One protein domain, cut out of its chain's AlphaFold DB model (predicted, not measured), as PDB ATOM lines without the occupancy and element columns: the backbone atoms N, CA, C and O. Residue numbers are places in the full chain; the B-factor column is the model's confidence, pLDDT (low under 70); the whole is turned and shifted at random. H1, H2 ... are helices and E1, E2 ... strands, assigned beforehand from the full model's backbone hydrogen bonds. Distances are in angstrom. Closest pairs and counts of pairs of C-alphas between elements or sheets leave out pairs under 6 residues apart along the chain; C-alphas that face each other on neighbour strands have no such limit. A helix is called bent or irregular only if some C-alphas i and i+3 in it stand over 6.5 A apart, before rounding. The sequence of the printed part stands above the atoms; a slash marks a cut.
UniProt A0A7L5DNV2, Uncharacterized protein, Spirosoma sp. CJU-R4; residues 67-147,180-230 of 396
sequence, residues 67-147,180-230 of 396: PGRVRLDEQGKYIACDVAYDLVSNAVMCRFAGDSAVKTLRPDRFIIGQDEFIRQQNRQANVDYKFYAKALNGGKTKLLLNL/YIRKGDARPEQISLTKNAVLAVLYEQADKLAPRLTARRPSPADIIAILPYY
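AT A GLANCE: This is residues 67 to 147 and 180 to 230 of the 396 residues of an uncharacterized protein of Spirosoma sp. CJU-R4 (UniProt A0A7L5DNV2). One long antiparallel sheet of ten strands, strongly twisted, runs through most of the length of an elongated domain; at one end E3 and E4 fold back at the bend of E2 to face the rest, and at the other end the short helices H1 and H3 pack on the strands E8 to E10, H1 over E10 and H3 over E8, with H2 beyond them, off the sheet. Between these ends the tip of the long hairpin E6 and E7, residues 122 to 129, sticks out to the side. The printed part has 132 residues with ten named strands, E1 to E10, followed by three named helices, H1 to H3; the sheet's order is E4, E3, E2, E1, E5, E6, E7, E8, E9, E10, and the class is mixed, helices and strands. The whole is only just loose, close to compact, with a radius of gyration of the C-alphas of 17.1 A and spans of 57 by 33 by 27 A.

IN THESE COORDINATES: E1, residues 67 to 71, begins with C-alpha 67 at (21.165, -12.514, -24.170). E2, residues 79 to 86, is 19.0 A long and bends by 70 degrees at residue 82. E3 holds residues 91 to 95, E4 residues 103 to 105 and E5 residues 109 to 112. E6, residues 115 to 124, measures 26.7 A and ends with C-alpha 124 at (45.164, -35.445, -30.097); E7, residues 127 to 135, measures 23.7 A. E8, residues 141 to 147, is 19.6 A long and ends at the cut. E9 holds residues 180 to 183 and E10 residues 189 to 191. H1 spans residues 195 to 201, 10.4 A, and H2 residues 203 to 209, 9.2 A. H3, residues 220 to 230, is 15.3 A long and ends with C-alpha 230 at (50.060, -15.048, -46.346).

HOW THE PARTS SIT: E1 to E4 form a meander, each strand the antiparallel neighbour of the one before, and E5 to E8 form another. It is a folded sheet, bent back on itself into two leaves: E4 and E3 face E1 and E5 to E10, with E2 as the hinge. The pairing of E2 is staggered: its residues 79 to 82 pair with E1, where N 68 and O 81 are 2.9 A apart, and its residues 82 to 86 with E3, where N 84 and O 93 are 2.9 A apart. E1 and E5 are antiparallel at 174 degrees, with N 71 and O 109 at 2.8 A. In the hairpin of E6 and E7, N 120 and O 131 are 2.8 A apart. E8 pairs with E7 through N 134 and O 145, 2.8 A, and with E9 through N 142 and O 182, 2.8 A. E10, an edge strand like E4, has N 189 and O 181 of E9 at 2.9 A. H1 is on the sheet at a height of 9.1 A, over E10, and the C-alphas of Ile 191 and Ala 197 are their closest, 5.6 A. H3 is on the sheet at a height of 8.6 A, over E8, running along it at 13 degrees on the local plane; their closest C-alphas are Thr 141 and Leu 227, 6.4 A. H2 is not on the sheet. H1 and H2 only just touch, with 3 pairs of C-alphas within 8 A, and only at the corner; their closest C-alphas are Leu 199 and Ala 206, 5.1 A. H2 and H3 only just touch, also with 3 pairs, about perpendicular at 79 degrees; the C-alphas of Gln 205 and Tyr 230 are the closest, 7.0 A. H2 is irregular, with C-alphas 204 and 207 8.4 A apart, and H3 only just so, with C-alphas 225 and 228 6.7 A apart. Every O i to N i+4 pair is within hydrogen-bond range in H1; in H3 5 of 7 are, and in H2 1 of 3, beside 3 of 4 O i to N i+3 pairs.

THE WHOLE: The two C-alphas farthest apart are those of Gly 98 and Asp 207, 57.2 A. Residues 148 to 179 are not printed, and C-alphas 147 and 180 are 11.3 A apart across this cut, between E8 and E9. Of the links that are printed whole, none is long. The mean pLDDT of the printed part is 95.3, and no printed residue is under 70.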
ATOM      1  N   PRO A  67      21.915 -12.311 -22.942       98.19
ATOM      2  CA  PRO A  67      21.165 -12.514 -24.170       98.19
ATOM      3  C   PRO A  67      22.085 -13.007 -25.290       98.19
ATOM      4  O   PRO A  67      23.148 -12.433 -25.548       98.19
ATOM      5  N   GLY A  68      21.680 -14.078 -25.962       98.06
ATOM      6  CA  GLY A  68      22.484 -14.694 -27.000       98.06
ATOM      7  C   GLY A  68      21.669 -15.557 -27.949       98.06
ATOM      8  O   GLY A  68      20.436 -15.567 -27.961       98.06
ATOM      9  N   ARG A  69      22.387 -16.275 -28.809       98.38
ATOM     10  CA  ARG A  69      21.780 -17.214 -29.753       98.38
ATOM     11  C   ARG A  69      22.693 -18.395 -30.013       98.38
ATOM     12  O   ARG A  69      23.908 -18.236 -30.098       98.38
ATOM     13  N   VAL A  70      22.101 -19.569 -30.178       98.44
ATOM     14  CA  VAL A  70      22.809 -20.828 -30.436       98.44
ATOM     15  C   VAL A  70      22.378 -21.430 -31.766       98.44
ATOM     16  O   VAL A  70      21.231 -21.280 -32.178       98.44
ATOM     17  N   ARG A  71      23.289 -22.133 -32.433       98.25
ATOM     18  CA  ARG A  71      23.038 -22.892 -33.658       98.25
ATOM     19  C   ARG A  71      23.536 -24.317 -33.451       98.25
ATOM     20  O   ARG A  71      24.721 -24.515 -33.184       98.25
ATOM     21  N   LEU A  72      22.637 -25.300 -33.486       96.94
ATOM     22  CA  LEU A  72      22.946 -26.676 -33.066       96.94
ATOM     23  C   LEU A  72      23.782 -27.453 -34.092       96.94
ATOM     24  O   LEU A  72      24.653 -28.235 -33.708       96.94
ATOM     25  N   ASP A  73      23.558 -27.183 -35.371       95.19
ATOM     26  CA  ASP A  73      24.255 -27.786 -36.500       95.19
ATOM     27  C   ASP A  73      24.708 -26.703 -37.503       95.19
ATOM     28  O   ASP A  73      24.462 -25.509 -37.310       95.19
ATOM     29  N   GLU A  74      25.439 -27.093 -38.547       92.31
ATOM     30  CA  GLU A  74      26.037 -26.141 -39.488       92.31
ATOM     31  C   GLU A  74      25.003 -25.419 -40.375       92.31
ATOM     32  O   GLU A  74      25.219 -24.264 -40.757       92.31
ATOM     33  N   GLN A  75      23.875 -26.072 -40.663       94.94
ATOM     34  CA  GLN A  75      22.809 -25.592 -41.554       94.94
ATOM     35  C   GLN A  75      21.599 -25.035 -40.783       94.94
ATOM     36  O   GLN A  75      20.687 -24.448 -41.367       94.94
ATOM     37  N   GLY A  76      21.588 -25.215 -39.467       95.19
ATOM     38  CA  GLY A  76      20.477 -24.917 -38.590       95.19
ATOM     39  C   GLY A  76      20.246 -23.423 -38.429       95.19
ATOM     40  O   GLY A  76      21.102 -22.577 -38.704       95.19
ATOM     41  N   LYS A  77      19.061 -23.078 -37.935       97.62
ATOM     42  CA  LYS A  77      18.724 -21.692 -37.603       97.62
ATOM     43  C   LYS A  77      19.276 -21.328 -36.228       97.62
ATOM     44  O   LYS A  77      19.385 -22.172 -35.339       97.62
ATOM     45  N   TYR A  78      19.602 -20.051 -36.055       98.25
ATOM     46  CA  TYR A  78      19.908 -19.509 -34.739       98.25
ATOM     47  C   TYR A  78      18.649 -19.487 -33.866       98.25
ATOM     48  O   TYR A  78      17.606 -18.999 -34.295       98.25
ATOM     49  N   ILE A  79      18.771 -19.983 -32.638       98.25
ATOM     50  CA  ILE A  79      17.721 -20.001 -31.619       98.25
ATOM     51  C   ILE A  79      18.133 -19.030 -30.514       98.25
ATOM     52  O   ILE A  79      19.230 -19.158 -29.968       98.25
ATOM     53  N   ALA A  80      17.280 -18.054 -30.202       98.31
ATOM     54  CA  ALA A  80      17.530 -17.099 -29.127       98.31
ATOM     55  C   ALA A  80      17.376 -17.771 -27.752       98.31
ATOM     56  O   ALA A  80      16.430 -18.527 -27.525       98.31
ATOM     57  N   CYS A  81      18.311 -17.503 -26.845       98.38
ATOM     58  CA  CYS A  81      18.280 -17.961 -25.456       98.38
ATOM     59  C   CYS A  81      19.168 -17.031 -24.610       98.38
ATOM     60  O   CYS A  81      20.045 -16.359 -25.156       98.38
ATOM     61  N   ASP A  82      19.009 -17.027 -23.288       98.31
ATOM     62  CA  ASP A  82      20.072 -16.507 -22.429       98.31
ATOM     63  C   ASP A  82      21.174 -17.558 -22.341       98.31
ATOM     64  O   ASP A  82      20.935 -18.692 -21.916       98.31
ATOM     65  N   VAL A  83      22.380 -17.190 -22.757       98.44
ATOM     66  CA  VAL A  83      23.535 -18.077 -22.832       98.44
ATOM     67  C   VAL A  83      24.421 -17.866 -21.607       98.44
ATOM     68  O   VAL A  83      24.726 -16.735 -21.232       98.44
ATOM     69  N   ALA A  84      24.893 -18.967 -21.030       98.25
ATOM     70  CA  ALA A  84      26.022 -18.995 -20.110       98.25
ATOM     71  C   ALA A  84      27.082 -19.962 -20.654       98.25
ATOM     72  O   ALA A  84      26.771 -21.105 -20.992       98.25
ATOM     73  N   TYR A  85      28.335 -19.513 -20.748       98.31
ATOM     74  CA  TYR A  85      29.444 -20.327 -21.249       98.31
ATOM     75  C   TYR A  85      30.456 -20.592 -20.135       98.31
ATOM     76  O   TYR A  85      31.140 -19.672 -19.683       98.31
ATOM     77  N   ASP A  86      30.513 -21.839 -19.670       97.69
ATOM     78  CA  ASP A  86      31.447 -22.306 -18.645       97.69
ATOM     79  C   ASP A  86      32.817 -22.589 -19.275       97.69
ATOM     80  O   ASP A  86      32.973 -23.522 -20.063       97.69
ATOM     81  N   LEU A  87      33.821 -21.791 -18.914       97.19
ATOM     82  CA  LEU A  87      35.181 -21.890 -19.440       97.19
ATOM     83  C   LEU A  87      36.019 -22.981 -18.760       97.19
ATOM     84  O   LEU A  87      37.119 -23.269 -19.234       97.19
ATOM     85  N   VAL A  88      35.540 -23.573 -17.663       95.94
ATOM     86  CA  VAL A  88      36.203 -24.694 -16.980       95.94
ATOM     87  C   VAL A  88      35.787 -26.011 -17.624       95.94
ATOM     88  O   VAL A  88      36.639 -26.822 -17.983       95.94
ATOM     89  N   SER A  89      34.480 -26.215 -17.807       95.06
ATOM     90  CA  SER A  89      33.931 -27.445 -18.397       95.06
ATOM     91  C   SER A  89      33.741 -27.377 -19.917       95.06
ATOM     92  O   SER A  89      33.437 -28.393 -20.546       95.06
ATOM     93  N   ASN A  90      33.923 -26.196 -20.522       95.81
ATOM     94  CA  ASN A  90      33.625 -25.919 -21.931       95.81
ATOM     95  C   ASN A  90      32.150 -26.232 -22.293       95.81
ATOM     96  O   ASN A  90      31.829 -26.637 -23.415       95.81
ATOM     97  N   ALA A  91      31.240 -26.063 -21.328       96.69
ATOM     98  CA  ALA A  91      29.810 -26.295 -21.491       96.69
ATOM     99  C   ALA A  91      29.070 -25.001 -21.855       96.69
ATOM    100  O   ALA A  91      29.269 -23.954 -21.240       96.69
ATOM    101  N   VAL A  92      28.176 -25.090 -22.840       98.00
ATOM    102  CA  VAL A  92      27.268 -24.000 -23.213       98.00
ATOM    103  C   VAL A  92      25.905 -24.313 -22.624       98.00
ATOM    104  O   VAL A  92      25.350 -25.378 -22.889       98.00
ATOM    105  N   MET A  93      25.360 -23.404 -21.833       98.25
ATOM    106  CA  MET A  93      24.037 -23.539 -21.239       98.25
ATOM    107  C   MET A  93      23.102 -22.472 -21.796       98.25
ATOM    108  O   MET A  93      23.519 -21.337 -22.007       98.25
ATOM    109  N   CYS A  94      21.840 -22.839 -22.007       98.44
ATOM    110  CA  CYS A  94      20.777 -21.941 -22.447       98.44
ATOM    111  C   CYS A  94      19.622 -21.929 -21.442       98.44
ATOM    112  O   CYS A  94      19.240 -22.981 -20.918       98.44
ATOM    113  N   ARG A  95      19.008 -20.755 -21.269       98.06
ATOM    114  CA  ARG A  95      17.634 -20.591 -20.774       98.06
ATOM    115  C   ARG A  95      16.769 -20.064 -21.909       98.06
ATOM    116  O   ARG A  95      17.060 -19.009 -22.471       98.06
ATOM    117  N   PHE A  96      15.748 -20.820 -22.287       97.75
ATOM    118  CA  PHE A  96      14.833 -20.422 -23.352       97.75
ATOM    119  C   PHE A  96      13.665 -19.630 -22.769       97.75
ATOM    120  O   PHE A  96      13.242 -19.875 -21.642       97.75
ATOM    121  N   ALA A  97      13.132 -18.680 -23.539       96.81
ATOM    122  CA  ALA A  97      11.973 -17.906 -23.112       96.81
ATOM    123  C   ALA A  97      10.795 -18.845 -22.786       96.81
ATOM    124  O   ALA A  97      10.416 -19.677 -23.607       96.81
ATOM    125  N   GLY A  98      10.238 -18.711 -21.580       95.50
ATOM    126  CA  GLY A  98       9.141 -19.553 -21.093       95.50
ATOM    127  C   GLY A  98       9.554 -20.905 -20.492       95.50
ATOM    128  O   GLY A  98       8.688 -21.591 -19.961       95.50
ATOM    129  N   ASP A  99      10.840 -21.278 -20.518       95.00
ATOM    130  CA  ASP A  99      11.358 -22.476 -19.841       95.00
ATOM    131  C   ASP A  99      12.171 -22.074 -18.600       95.00
ATOM    132  O   ASP A  99      13.147 -21.327 -18.685       95.00
ATOM    133  N   SER A 100      11.783 -22.577 -17.426       91.31
ATOM    134  CA  SER A 100      12.533 -22.366 -16.183       91.31
ATOM    135  C   SER A 100      13.772 -23.262 -16.081       91.31
ATOM    136  O   SER A 100      14.649 -23.011 -15.252       91.31
ATOM    137  N   ALA A 101      13.853 -24.327 -16.884       96.50
ATOM    138  CA  ALA A 101      14.947 -25.282 -16.839       96.50
ATOM    139  C   ALA A 101      16.162 -24.798 -17.644       96.50
ATOM    140  O   ALA A 101      16.074 -24.435 -18.816       96.50
ATOM    141  N   VAL A 102      17.340 -24.886 -17.028       97.00
ATOM    142  CA  VAL A 102      18.617 -24.707 -17.729       97.00
ATOM    143  C   VAL A 102      18.901 -25.941 -18.582       97.00
ATOM    144  O   VAL A 102      18.857 -27.069 -18.089       97.00
ATOM    145  N   LYS A 103      19.229 -25.739 -19.860       97.69
ATOM    146  CA  LYS A 103      19.630 -26.814 -20.779       97.69
ATOM    147  C   LYS A 103      21.111 -26.696 -21.110       97.69
ATOM    148  O   LYS A 103      21.549 -25.657 -21.598       97.69
ATOM    149  N   THR A 104      21.870 -27.770 -20.915       97.31
ATOM    150  CA  THR A 104      23.256 -27.865 -21.399       97.31
ATOM    151  C   THR A 104      23.260 -28.347 -22.844       97.31
ATOM    152  O   THR A 104      22.749 -29.422 -23.152       97.31
ATOM    153  N   LEU A 105      23.845 -27.554 -23.735       97.00
ATOM    154  CA  LEU A 105      23.868 -27.779 -25.173       97.00
ATOM    155  C   LEU A 105      25.295 -28.014 -25.678       97.00
ATOM    156  O   LEU A 105      26.293 -27.645 -25.057       97.00
ATOM    157  N   ARG A 106      25.388 -28.608 -26.869       96.31
ATOM    158  CA  ARG A 106      26.634 -28.740 -27.637       96.31
ATOM    159  C   ARG A 106      26.452 -28.122 -29.023       96.31
ATOM    160  O   ARG A 106      26.436 -28.873 -29.999       96.31
ATOM    161  N   PRO A 107      26.247 -26.800 -29.123       97.25
ATOM    162  CA  PRO A 107      26.007 -26.165 -30.410       97.25
ATOM    163  C   PRO A 107      27.197 -26.308 -31.370       97.25
ATOM    164  O   PRO A 107      28.329 -26.563 -30.961       97.25
ATOM    165  N   ASP A 108      26.936 -26.138 -32.662       96.44
ATOM    166  CA  ASP A 108      27.967 -25.850 -33.658       96.44
ATOM    167  C   ASP A 108      28.554 -24.453 -33.422       96.44
ATOM    168  O   ASP A 108      29.774 -24.276 -33.406       96.44
ATOM    169  N   ARG A 109      27.678 -23.469 -33.172       97.81
ATOM    170  CA  ARG A 109      28.051 -22.073 -32.905       97.81
ATOM    171  C   ARG A 109      27.151 -21.429 -31.872       97.81
ATOM    172  O   ARG A 109      25.977 -21.778 -31.757       97.81
ATOM    173  N   PHE A 110      27.670 -20.442 -31.165       98.31
ATOM    174  CA  PHE A 110      26.849 -19.579 -30.330       98.31
ATOM    175  C   PHE A 110      27.414 -18.168 -30.278       98.31
ATOM    176  O   PHE A 110      28.594 -17.953 -30.543       98.31
ATOM    177  N   ILE A 111      26.553 -17.207 -29.963       98.25
ATOM    178  CA  ILE A 111      26.897 -15.791 -29.890       98.25
ATOM    179  C   ILE A 111      26.517 -15.259 -28.512       98.25
ATOM    180  O   ILE A 111      25.390 -15.479 -28.063       98.25
ATOM    181  N   ILE A 112      27.458 -14.555 -27.877       97.38
ATOM    182  CA  ILE A 112      27.272 -13.801 -26.630       97.38
ATOM    183  C   ILE A 112      27.756 -12.373 -26.891       97.38
ATOM    184  O   ILE A 112      28.926 -12.160 -27.208       97.38
ATOM    185  N   GLY A 113      26.860 -11.388 -26.792       95.62
ATOM    186  CA  GLY A 113      27.176 -10.017 -27.199       95.62
ATOM    187  C   GLY A 113      27.540  -9.941 -28.688       95.62
ATOM    188  O   GLY A 113      26.734 -10.305 -29.541       95.62
ATOM    189  N   GLN A 114      28.754  -9.476 -28.993       95.62
ATOM    190  CA  GLN A 114      29.288  -9.384 -30.365       95.62
ATOM    191  C   GLN A 114      30.179 -10.575 -30.750       95.62
ATOM    192  O   GLN A 114      30.673 -10.648 -31.875       95.62
ATOM    193  N   ASP A 115      30.389 -11.512 -29.827       96.69
ATOM    194  CA  ASP A 115      31.377 -12.566 -29.989       96.69
ATOM    195  C   ASP A 115      30.712 -13.864 -30.440       96.69
ATOM    196  O   ASP A 115      29.914 -14.455 -29.711       96.69
ATOM    197  N   GLU A 116      31.060 -14.321 -31.646       97.31
ATOM    198  CA  GLU A 116      30.693 -15.640 -32.158       97.31
ATOM    199  C   GLU A 116      31.767 -16.669 -31.796       97.31
ATOM    200  O   GLU A 116      32.948 -16.533 -32.130       97.31
ATOM    201  N   PHE A 117      31.330 -17.736 -31.141       97.88
ATOM    202  CA  PHE A 117      32.133 -18.882 -30.764       97.88
ATOM    203  C   PHE A 117      31.769 -20.068 -31.651       97.88
ATOM    204  O   PHE A 117      30.608 -20.470 -31.734       97.88
ATOM    205  N   ILE A 118      32.774 -20.651 -32.300       96.81
ATOM    206  CA  ILE A 118      32.615 -21.762 -33.239       96.81
ATOM    207  C   ILE A 118      33.259 -23.002 -32.634       96.81
ATOM    208  O   ILE A 118      34.430 -22.974 -32.236       96.81
ATOM    209  N   ARG A 119      32.513 -24.105 -32.601       96.31
ATOM    210  CA  ARG A 119      33.013 -25.396 -32.140       96.31
ATOM    211  C   ARG A 119      34.125 -25.879 -33.063       96.31
ATOM    212  O   ARG A 119      33.909 -26.109 -34.247       96.31
ATOM    213  N   GLN A 120      35.313 -26.065 -32.508       94.94
ATOM    214  CA  GLN A 120      36.424 -26.715 -33.182       94.94
ATOM    215  C   GLN A 120      36.469 -28.185 -32.772       94.94
ATOM    216  O   GLN A 120      36.258 -28.534 -31.606       94.94
ATOM    217  N   GLN A 121      36.747 -29.046 -33.744       88.19
ATOM    218  CA  GLN A 121      37.060 -30.446 -33.504       88.19
ATOM    219  C   GLN A 121      38.563 -30.619 -33.628       88.19
ATOM    220  O   GLN A 121      39.160 -30.205 -34.623       88.19
ATOM    221  N   ASN A 122      39.176 -31.220 -32.618       79.75
ATOM    222  CA  ASN A 122      40.577 -31.577 -32.684       79.75
ATOM    223  C   ASN A 122      40.772 -32.969 -32.075       79.75
ATOM    224  O   ASN A 122      40.037 -33.388 -31.181       79.75
ATOM    225  N   ARG A 123      41.732 -33.709 -32.621       76.00
ATOM    226  CA  ARG A 123      42.037 -35.081 -32.229       76.00
ATOM    227  C   ARG A 123      43.509 -35.143 -31.887       76.00
ATOM    228  O   ARG A 123      44.357 -35.083 -32.774       76.00
ATOM    229  N   GLN A 124      43.804 -35.286 -30.603       71.19
ATOM    230  CA  GLN A 124      45.164 -35.445 -30.097       71.19
ATOM    231  C   GLN A 124      45.244 -36.778 -29.362       71.19
ATOM    232  O   GLN A 124      44.365 -37.104 -28.572       71.19
ATOM    233  N   ALA A 125      46.275 -37.575 -29.661       70.62
ATOM    234  CA  ALA A 125      46.482 -38.892 -29.051       70.62
ATOM    235  C   ALA A 125      45.237 -39.807 -29.093       70.62
ATOM    236  O   ALA A 125      44.942 -40.517 -28.138       70.62
ATOM    237  N   ASN A 126      44.501 -39.787 -30.212       74.25
ATOM    238  CA  ASN A 126      43.271 -40.563 -30.415       74.25
ATOM    239  C   ASN A 126      42.069 -40.156 -29.536       74.25
ATOM    240  O   ASN A 126      41.049 -40.838 -29.564       74.25
ATOM    241  N   VAL A 127      42.166 -39.044 -28.803       77.06
ATOM    242  CA  VAL A 127      41.065 -38.469 -28.024       77.06
ATOM    243  C   VAL A 127      40.491 -37.281 -28.785       77.06
ATOM    244  O   VAL A 127      41.204 -36.324 -29.100       77.06
ATOM    245  N   ASP A 128      39.195 -37.347 -29.075       79.81
ATOM    246  CA  ASP A 128      38.460 -36.231 -29.654       79.81
ATOM    247  C   ASP A 128      38.140 -35.227 -28.550       79.81
ATOM    248  O   ASP A 128      37.332 -35.493 -27.655       79.81
ATOM    249  N   TYR A 129      38.758 -34.054 -28.620       83.31
ATOM    250  CA  TYR A 129      38.404 -32.936 -27.763       83.31
ATOM    251  C   TYR A 129      37.717 -31.857 -28.589       83.31
ATOM    252  O   TYR A 129      38.072 -31.550 -29.730       83.31
ATOM    253  N   LYS A 130      36.672 -31.293 -27.991       88.50
ATOM    254  CA  LYS A 130      35.886 -30.213 -28.574       88.50
ATOM    255  C   LYS A 130      36.119 -28.988 -27.719       88.50
ATOM    256  O   LYS A 130      36.007 -29.071 -26.500       88.50
ATOM    257  N   PHE A 131      36.430 -27.873 -28.358       94.56
ATOM    258  CA  PHE A 131      36.549 -26.572 -27.713       94.56
ATOM    259  C   PHE A 131      35.843 -25.528 -28.565       94.56
ATOM    260  O   PHE A 131      35.677 -25.730 -29.768       94.56
ATOM    261  N   TYR A 132      35.418 -24.423 -27.966       97.69
ATOM    262  CA  TYR A 132      34.905 -23.297 -28.739       97.69
ATOM    263  C   TYR A 132      35.967 -22.219 -28.880       97.69
ATOM    264  O   TYR A 132      36.692 -21.910 -27.930       97.69
ATOM    265  N   ALA A 133      36.065 -21.650 -30.074       97.81
ATOM    266  CA  ALA A 133      36.991 -20.566 -30.347       97.81
ATOM    267  C   ALA A 133      36.301 -19.420 -31.078       97.81
ATOM    268  O   ALA A 133      35.443 -19.642 -31.935       97.81
ATOM    269  N   LYS A 134      36.711 -18.201 -30.740       97.69
ATOM    270  CA  LYS A 134      36.340 -16.971 -31.429       97.69
ATOM    271  C   LYS A 134      37.281 -16.761 -32.609       97.69
ATOM    272  O   LYS A 134      38.496 -16.859 -32.441       97.69
ATOM    273  N   ALA A 135      36.751 -16.462 -33.791       96.25
ATOM    274  CA  ALA A 135      37.585 -16.032 -34.910       96.25
ATOM    275  C   ALA A 135      37.982 -14.564 -34.714       96.25
ATOM    276  O   ALA A 135      37.117 -13.705 -34.570       96.25
ATOM    277  N   LEU A 136      39.285 -14.277 -34.698       97.00
ATOM    278  CA  LEU A 136      39.800 -12.912 -34.570       97.00
ATOM    279  C   LEU A 136      39.991 -12.218 -35.929       97.00
ATOM    280  O   LEU A 136      40.165 -11.005 -35.976       97.00
ATOM    281  N   ASN A 137      39.938 -12.962 -37.037       95.00
ATOM    282  CA  ASN A 137      39.927 -12.423 -38.397       95.00
ATOM    283  C   ASN A 137      39.026 -13.259 -39.331       95.00
ATOM    284  O   ASN A 137      38.773 -14.444 -39.102       95.00
ATOM    285  N   GLY A 138      38.549 -12.625 -40.408       88.25
ATOM    286  CA  GLY A 138      37.599 -13.208 -41.366       88.25
ATOM    287  C   GLY A 138      38.207 -13.812 -42.639       88.25
ATOM    288  O   GLY A 138      37.453 -14.169 -43.538       88.25
ATOM    289  N   GLY A 139      39.538 -13.898 -42.746       91.81
ATOM    290  CA  GLY A 139      40.237 -14.382 -43.947       91.81
ATOM    291  C   GLY A 139      40.086 -15.887 -44.213       91.81
ATOM    292  O   GLY A 139      39.436 -16.611 -43.448       91.81
ATOM    293  N   LYS A 140      40.724 -16.368 -45.294       91.94
ATOM    294  CA  LYS A 140      40.816 -17.812 -45.589       91.94
ATOM    295  C   LYS A 140      41.648 -18.502 -44.513       91.94
ATOM    296  O   LYS A 140      41.255 -19.556 -44.010       91.94
ATOM    297  N   THR A 141      42.752 -17.873 -44.119       95.81
ATOM    298  CA  THR A 141      43.507 -18.261 -42.930       95.81
ATOM    299  C   THR A 141      42.995 -17.492 -41.722       95.81
ATOM    300  O   THR A 141      42.950 -16.261 -41.725       95.81
ATOM    301  N   LYS A 142      42.600 -18.216 -40.672       96.25
ATOM    302  CA  LYS A 142      41.982 -17.657 -39.469       96.25
ATOM    303  C   LYS A 142      42.885 -17.796 -38.251       96.25
ATOM    304  O   LYS A 142      43.376 -18.885 -37.978       96.25
ATOM    305  N   LEU A 143      43.034 -16.726 -37.484       98.06
ATOM    306  CA  LEU A 143      43.479 -16.722 -36.102       98.06
ATOM    307  C   LEU A 143      42.257 -16.953 -35.211       98.06
ATOM    308  O   LEU A 143      41.285 -16.197 -35.253       98.06
ATOM    309  N   LEU A 144      42.304 -18.005 -34.408       97.81
ATOM    310  CA  LEU A 144      41.250 -18.384 -33.481       97.81
ATOM    311  C   LEU A 144      41.741 -18.201 -32.043       97.81
ATOM    312  O   LEU A 144      42.875 -18.555 -31.722       97.81
ATOM    313  N   LEU A 145      40.864 -17.702 -31.177       98.19
ATOM    314  CA  LEU A 145      41.082 -17.554 -29.743       98.19
ATOM    315  C   LEU A 145      40.177 -18.523 -28.988       98.19
ATOM    316  O   LEU A 145      38.953 -18.387 -29.004       98.19
ATOM    317  N   ASN A 146      40.775 -19.494 -28.309       97.75
ATOM    318  CA  ASN A 146      40.093 -20.303 -27.312       97.75
ATOM    319  C   ASN A 146      40.323 -19.695 -25.928       97.75
ATOM    320  O   ASN A 146      41.461 -19.461 -25.517       97.75
ATOM    321  N   LEU A 147      39.225 -19.482 -25.213       98.00
ATOM    322  CA  LEU A 147      39.223 -19.066 -23.819       98.00
ATOM    323  C   LEU A 147      38.938 -20.291 -22.957       98.00
ATOM    324  O   LEU A 147      38.028 -21.066 -23.252       98.00
ATOM    325  N   TYR A 180      45.166 -20.267 -32.030       97.75
ATOM    326  CA  TYR A 180      45.271 -21.268 -33.085       97.75
ATOM    327  C   TYR A 180      45.268 -20.588 -34.445       97.75
ATOM    328  O   TYR A 180      44.564 -19.602 -34.634       97.75
ATOM    329  N   ILE A 181      45.993 -21.144 -35.408       97.44
ATOM    330  CA  ILE A 181      45.871 -20.763 -36.814       97.44
ATOM    331  C   ILE A 181      45.154 -21.890 -37.554       97.44
ATOM    332  O   ILE A 181      45.474 -23.064 -37.382       97.44
ATOM    333  N   ARG A 182      44.164 -21.540 -38.376       95.88
ATOM    334  CA  ARG A 182      43.412 -22.469 -39.222       95.88
ATOM    335  C   ARG A 182      43.508 -22.041 -40.681       95.88
ATOM    336  O   ARG A 182      43.037 -20.959 -41.021       95.88
ATOM    337  N   LYS A 183      44.085 -22.884 -41.537       94.75
ATOM    338  CA  LYS A 183      44.279 -22.625 -42.973       94.75
ATOM    339  C   LYS A 183      43.115 -23.217 -43.776       94.75
ATOM    340  O   LYS A 183      43.071 -24.427 -43.969       94.75
ATOM    341  N   GLY A 184      42.152 -22.400 -44.210       90.94
ATOM    342  CA  GLY A 184      40.953 -22.890 -44.902       90.94
ATOM    343  C   GLY A 184      40.196 -23.935 -44.072       90.94
ATOM    344  O   GLY A 184      39.785 -23.647 -42.940       90.94
ATOM    345  N   ASP A 185      40.074 -25.142 -44.630       89.12
ATOM    346  CA  ASP A 185      39.393 -26.296 -44.021       89.12
ATOM    347  C   ASP A 185      40.335 -27.235 -43.248       89.12
ATOM    348  O   ASP A 185      39.908 -28.256 -42.709       89.12
ATOM    349  N   ALA A 186      41.627 -26.896 -43.160       91.81
ATOM    350  CA  ALA A 186      42.569 -27.620 -42.315       91.81
ATOM    351  C   ALA A 186      42.193 -27.521 -40.831       91.81
ATOM    352  O   ALA A 186      41.440 -26.643 -40.393       91.81
ATOM    353  N   ARG A 187      42.754 -28.421 -40.023       93.19
ATOM    354  CA  ARG A 187      42.529 -28.408 -38.577       93.19
ATOM    355  C   ARG A 187      43.211 -27.185 -37.954       93.19
ATOM    356  O   ARG A 187      44.274 -26.784 -38.423       93.19
ATOM    357  N   PRO A 188      42.649 -26.590 -36.891       95.75
ATOM    358  CA  PRO A 188      43.347 -25.550 -36.145       95.75
ATOM    359  C   PRO A 188      44.636 -26.081 -35.505       95.75
ATOM    360  O   PRO A 188      44.604 -27.060 -34.758       95.75
ATOM    361  N   GLU A 189      45.749 -25.393 -35.734       95.50
ATOM    362  CA  GLU A 189      47.043 -25.680 -35.114       95.50
ATOM    363  C   GLU A 189      47.301 -24.681 -33.994       95.50
ATOM    364  O   GLU A 189      47.226 -23.470 -34.205       95.50
ATOM    365  N   GLN A 190      47.569 -25.181 -32.785       96.06
ATOM    366  CA  GLN A 190      47.838 -24.317 -31.640       96.06
ATOM    367  C   GLN A 190      49.180 -23.615 -31.819       96.06
ATOM    368  O   GLN A 190      50.188 -24.255 -32.113       96.06
ATOM    369  N   ILE A 191      49.210 -22.315 -31.547       97.62
ATOM    370  CA  ILE A 191      50.429 -21.515 -31.551       97.62
ATOM    371  C   ILE A 191      50.674 -20.890 -30.179       97.62
ATOM    372  O   ILE A 191      49.752 -20.531 -29.444       97.62
ATOM    373  N   SER A 192      51.950 -20.724 -29.846       97.50
ATOM    374  CA  SER A 192      52.350 -19.686 -28.898       97.50
ATOM    375  C   SER A 192      52.525 -18.377 -29.668       97.50
ATOM    376  O   SER A 192      52.867 -18.394 -30.849       97.50
ATOM    377  N   LEU A 193      52.334 -17.237 -29.005       97.81
ATOM    378  CA  LEU A 193      52.590 -15.915 -29.585       97.81
ATOM    379  C   LEU A 193      54.103 -15.645 -29.670       97.81
ATOM    380  O   LEU A 193      54.648 -14.754 -29.023       97.81
ATOM    381  N   THR A 194      54.811 -16.479 -30.430       98.19
ATOM    382  CA  THR A 194      56.237 -16.362 -30.735       98.19
ATOM    383  C   THR A 194      56.434 -16.438 -32.241       98.19
ATOM    384  O   THR A 194      55.731 -17.181 -32.927       98.19
ATOM    385  N   LYS A 195      57.418 -15.697 -32.762       97.88
ATOM    386  CA  LYS A 195      57.741 -15.686 -34.196       97.88
ATOM    387  C   LYS A 195      57.890 -17.101 -34.764       97.88
ATOM    388  O   LYS A 195      57.266 -17.432 -35.762       97.88
ATOM    389  N   ASN A 196      58.670 -17.947 -34.092       97.19
ATOM    390  CA  ASN A 196      58.960 -19.300 -34.568       97.19
ATOM    391  C   ASN A 196      57.713 -20.189 -34.606       97.19
ATOM    392  O   ASN A 196      57.554 -20.941 -35.556       97.19
ATOM    393  N   ALA A 197      56.819 -20.095 -33.615       97.75
ATOM    394  CA  ALA A 197      55.594 -20.892 -33.612       97.75
ATOM    395  C   ALA A 197      54.627 -20.474 -34.731       97.75
ATOM    396  O   ALA A 197      54.012 -21.332 -35.355       97.75
ATOM    397  N   VAL A 198      54.527 -19.171 -35.020       98.06
ATOM    398  CA  VAL A 198      53.717 -18.670 -36.142       98.06
ATOM    399  C   VAL A 198      54.292 -19.141 -37.479       98.06
ATOM    400  O   VAL A 198      53.555 -19.670 -38.306       98.06
ATOM    401  N   LEU A 199      55.608 -19.004 -37.676       97.31
ATOM    402  CA  LEU A 199      56.281 -19.453 -38.900       97.31
ATOM    403  C   LEU A 199      56.218 -20.974 -39.085       97.31
ATOM    404  O   LEU A 199      56.106 -21.429 -40.215       97.31
ATOM    405  N   ALA A 200      56.246 -21.748 -37.997       95.75
ATOM    406  CA  ALA A 200      56.123 -23.203 -38.053       95.75
ATOM    407  C   ALA A 200      54.746 -23.662 -38.558       95.75
ATOM    408  O   ALA A 200      54.668 -24.661 -39.259       95.75
ATOM    409  N   VAL A 201      53.667 -22.939 -38.239       96.94
ATOM    410  CA  VAL A 201      52.322 -23.261 -38.753       96.94
ATOM    411  C   VAL A 201      52.103 -22.720 -40.172       96.94
ATOM    412  O   VAL A 201      51.415 -23.342 -40.984       96.94
ATOM    413  N   LEU A 202      52.715 -21.578 -40.495       96.75
ATOM    414  CA  LEU A 202      52.690 -20.953 -41.824       96.75
ATOM    415  C   LEU A 202      53.916 -21.349 -42.669       96.75
ATOM    416  O   LEU A 202      54.495 -20.513 -43.372       96.75
ATOM    417  N   TYR A 203      54.335 -22.613 -42.562       94.81
ATOM    418  CA  TYR A 203      55.596 -23.118 -43.108       94.81
ATOM    419  C   TYR A 203      55.716 -22.954 -44.628       94.81
ATOM    420  O   TYR A 203      56.825 -22.805 -45.131       94.81
ATOM    421  N   GLU A 204      54.601 -22.913 -45.366       92.25
ATOM    422  CA  GLU A 204      54.598 -22.814 -46.831       92.25
ATOM    423  C   GLU A 204      55.228 -21.510 -47.338       92.25
ATOM    424  O   GLU A 204      55.762 -21.460 -48.442       92.25
ATOM    425  N   GLN A 205      55.159 -20.440 -46.540       95.44
ATOM    426  CA  GLN A 205      55.694 -19.123 -46.895       95.44
ATOM    427  C   GLN A 205      56.584 -18.548 -45.787       95.44
ATOM    428  O   GLN A 205      56.793 -17.333 -45.741       95.44
ATOM    429  N   ALA A 206      57.112 -19.391 -44.891       95.62
ATOM    430  CA  ALA A 206      57.837 -18.948 -43.702       95.62
ATOM    431  C   ALA A 206      58.962 -17.949 -44.028       95.62
ATOM    432  O   ALA A 206      59.059 -16.911 -43.374       95.62
ATOM    433  N   ASP A 207      59.735 -18.186 -45.091       94.81
ATOM    434  CA  ASP A 207      60.839 -17.307 -45.502       94.81
ATOM    435  C   ASP A 207      60.376 -15.908 -45.923       94.81
ATOM    436  O   ASP A 207      61.030 -14.910 -45.621       94.81
ATOM    437  N   LYS A 208      59.208 -15.802 -46.570       96.25
ATOM    438  CA  LYS A 208      58.622 -14.513 -46.978       96.25
ATOM    439  C   LYS A 208      57.953 -13.793 -45.806       96.25
ATOM    440  O   LYS A 208      57.864 -12.564 -45.797       96.25
ATOM    441  N   LEU A 209      57.481 -14.546 -44.811       97.31
ATOM    442  CA  LEU A 209      56.851 -14.010 -43.606       97.31
ATOM    443  C   LEU A 209      57.869 -13.566 -42.549       97.31
ATOM    444  O   LEU A 209      57.624 -12.593 -41.831       97.31
ATOM    445  N   ALA A 210      59.014 -14.246 -42.443       97.50
ATOM    446  CA  ALA A 210      59.987 -14.017 -41.378       97.50
ATOM    447  C   ALA A 210      60.505 -12.566 -41.304       97.50
ATOM    448  O   ALA A 210      60.625 -12.062 -40.184       97.50
ATOM    449  N   PRO A 211      60.776 -11.855 -42.418       97.56
ATOM    450  CA  PRO A 211      61.195 -10.453 -42.376       97.56
ATOM    451  C   PRO A 211      60.095  -9.501 -41.892       97.56
ATOM    452  O   PRO A 211      60.397  -8.457 -41.322       97.56
ATOM    453  N   ARG A 212      58.820  -9.855 -42.096       97.50
ATOM    454  CA  ARG A 212      57.668  -9.025 -41.707       97.50
ATOM    455  C   ARG A 212      57.266  -9.222 -40.246       97.50
ATOM    456  O   ARG A 212      56.794  -8.289 -39.610       97.50
ATOM    457  N   LEU A 213      57.491 -10.414 -39.695       97.19
ATOM    458  CA  LEU A 213      57.335 -10.695 -38.266       97.19
ATOM    459  C   LEU A 213      58.617 -10.316 -37.512       97.19
ATOM    460  O   LEU A 213      59.461 -11.162 -37.200       97.19
ATOM    461  N   THR A 214      58.793  -9.023 -37.247       96.62
ATOM    462  CA  THR A 214      59.992  -8.483 -36.582       96.62
ATOM    463  C   THR A 214      60.011  -8.786 -35.081       96.62
ATOM    464  O   THR A 214      61.060  -9.127 -34.530       96.62
ATOM    465  N   ALA A 215      58.852  -8.732 -34.421       97.50
ATOM    466  CA  ALA A 215      58.725  -8.997 -32.994       97.50
ATOM    467  C   ALA A 215      59.003 -10.469 -32.654       97.50
ATOM    468  O   ALA A 215      58.429 -11.391 -33.234       97.50
ATOM    469  N   ARG A 216      59.837 -10.707 -31.631       97.12
ATOM    470  CA  ARG A 216      60.080 -12.061 -31.095       97.12
ATOM    471  C   ARG A 216      58.792 -12.700 -30.562       97.12
ATOM    472  O   ARG A 216      58.608 -13.912 -30.696       97.12
ATOM    473  N   ARG A 217      57.928 -11.884 -29.952       98.00
ATOM    474  CA  ARG A 217      56.601 -12.247 -29.445       98.00
ATOM    475  C   ARG A 217      55.548 -11.341 -30.096       98.00
ATOM    476  O   ARG A 217      55.288 -10.276 -29.544       98.00
ATOM    477  N   PRO A 218      55.030 -11.694 -31.285       97.81
ATOM    478  CA  PRO A 218      54.015 -10.889 -31.954       97.81
ATOM    479  C   PRO A 218      52.730 -10.845 -31.122       97.81
ATOM    480  O   PRO A 218      52.332 -11.845 -30.525       97.81
ATOM    481  N   SER A 219      52.075  -9.690 -31.094       98.06
ATOM    482  CA  SER A 219      50.727  -9.551 -30.552       98.06
ATOM    483  C   SER A 219      49.699 -10.244 -31.462       98.06
ATOM    484  O   SER A 219      49.984 -10.513 -32.635       98.06
ATOM    485  N   PRO A 220      48.468 -10.504 -30.982       98.12
ATOM    486  CA  PRO A 220      47.391 -10.970 -31.854       98.12
ATOM    487  C   PRO A 220      47.149 -10.035 -33.049       98.12
ATOM    488  O   PRO A 220      46.890 -10.520 -34.146       98.12
ATOM    489  N   ALA A 221      47.298  -8.718 -32.867       98.25
ATOM    490  CA  ALA A 221      47.151  -7.734 -33.940       98.25
ATOM    491  C   ALA A 221      48.230  -7.886 -35.027       98.25
ATOM    492  O   ALA A 221      47.902  -7.852 -36.212       98.25
ATOM    493  N   ASP A 222      49.485  -8.141 -34.641       97.94
ATOM    494  CA  ASP A 222      50.579  -8.392 -35.592       97.94
ATOM    495  C   ASP A 222      50.306  -9.647 -36.434       97.94
ATOM    496  O   ASP A 222      50.546  -9.666 -37.643       97.94
ATOM    497  N   ILE A 223      49.759 -10.696 -35.805       98.19
ATOM    498  CA  ILE A 223      49.371 -11.920 -36.514       98.19
ATOM    499  C   ILE A 223      48.197 -11.630 -37.458       98.19
ATOM    500  O   ILE A 223      48.251 -11.991 -38.629       98.19
ATOM    501  N   ILE A 224      47.155 -10.934 -37.000       98.06
ATOM    502  CA  ILE A 224      46.016 -10.559 -37.855       98.06
ATOM    503  C   ILE A 224      46.486  -9.762 -39.080       98.06
ATOM    504  O   ILE A 224      45.994 -10.009 -40.180       98.06
ATOM    505  N   ALA A 225      47.462  -8.865 -38.921       97.69
ATOM    506  CA  ALA A 225      48.008  -8.065 -40.012       97.69
ATOM    507  C   ALA A 225      48.812  -8.887 -41.037       97.69
ATOM    508  O   ALA A 225      48.823  -8.539 -42.219       97.69
ATOM    509  N   ILE A 226      49.470  -9.981 -40.625       98.00
ATOM    510  CA  ILE A 226      50.273 -10.805 -41.542       98.00
ATOM    511  C   ILE A 226      49.442 -11.832 -42.324       98.00
ATOM    512  O   ILE A 226      49.814 -12.191 -43.442       98.00
ATOM    513  N   LEU A 227      48.308 -12.293 -41.782       97.62
ATOM    514  CA  LEU A 227      47.503 -13.346 -42.417       97.62
ATOM    515  C   LEU A 227      46.993 -12.989 -43.830       97.62
ATOM    516  O   LEU A 227      47.106 -13.841 -44.707       97.62
ATOM    517  N   PRO A 228      46.523 -11.760 -44.129       96.94
ATOM    518  CA  PRO A 228      46.158 -11.383 -45.497       96.94
ATOM    519  C   PRO A 228      47.328 -11.451 -46.490       96.94
ATOM    520  O   PRO A 228      47.132 -11.797 -47.653       96.94
ATOM    521  N   TYR A 229      48.550 -11.142 -46.041       97.00
ATOM    522  CA  TYR A 229      49.747 -11.268 -46.875       97.00
ATOM    523  C   TYR A 229      50.101 -12.737 -47.133       97.00
ATOM    524  O   TYR A 229      50.458 -13.095 -48.250       97.00
ATOM    525  N   TYR A 230      49.950 -13.606 -46.133       96.19
ATOM    526  CA  TYR A 230      50.060 -15.048 -46.346       96.19
ATOM    527  C   TYR A 230      49.016 -15.548 -47.361       96.19
ATOM    528  O   TYR A 230      49.376 -16.211 -48.332       96.19
TER     529      TYR A 230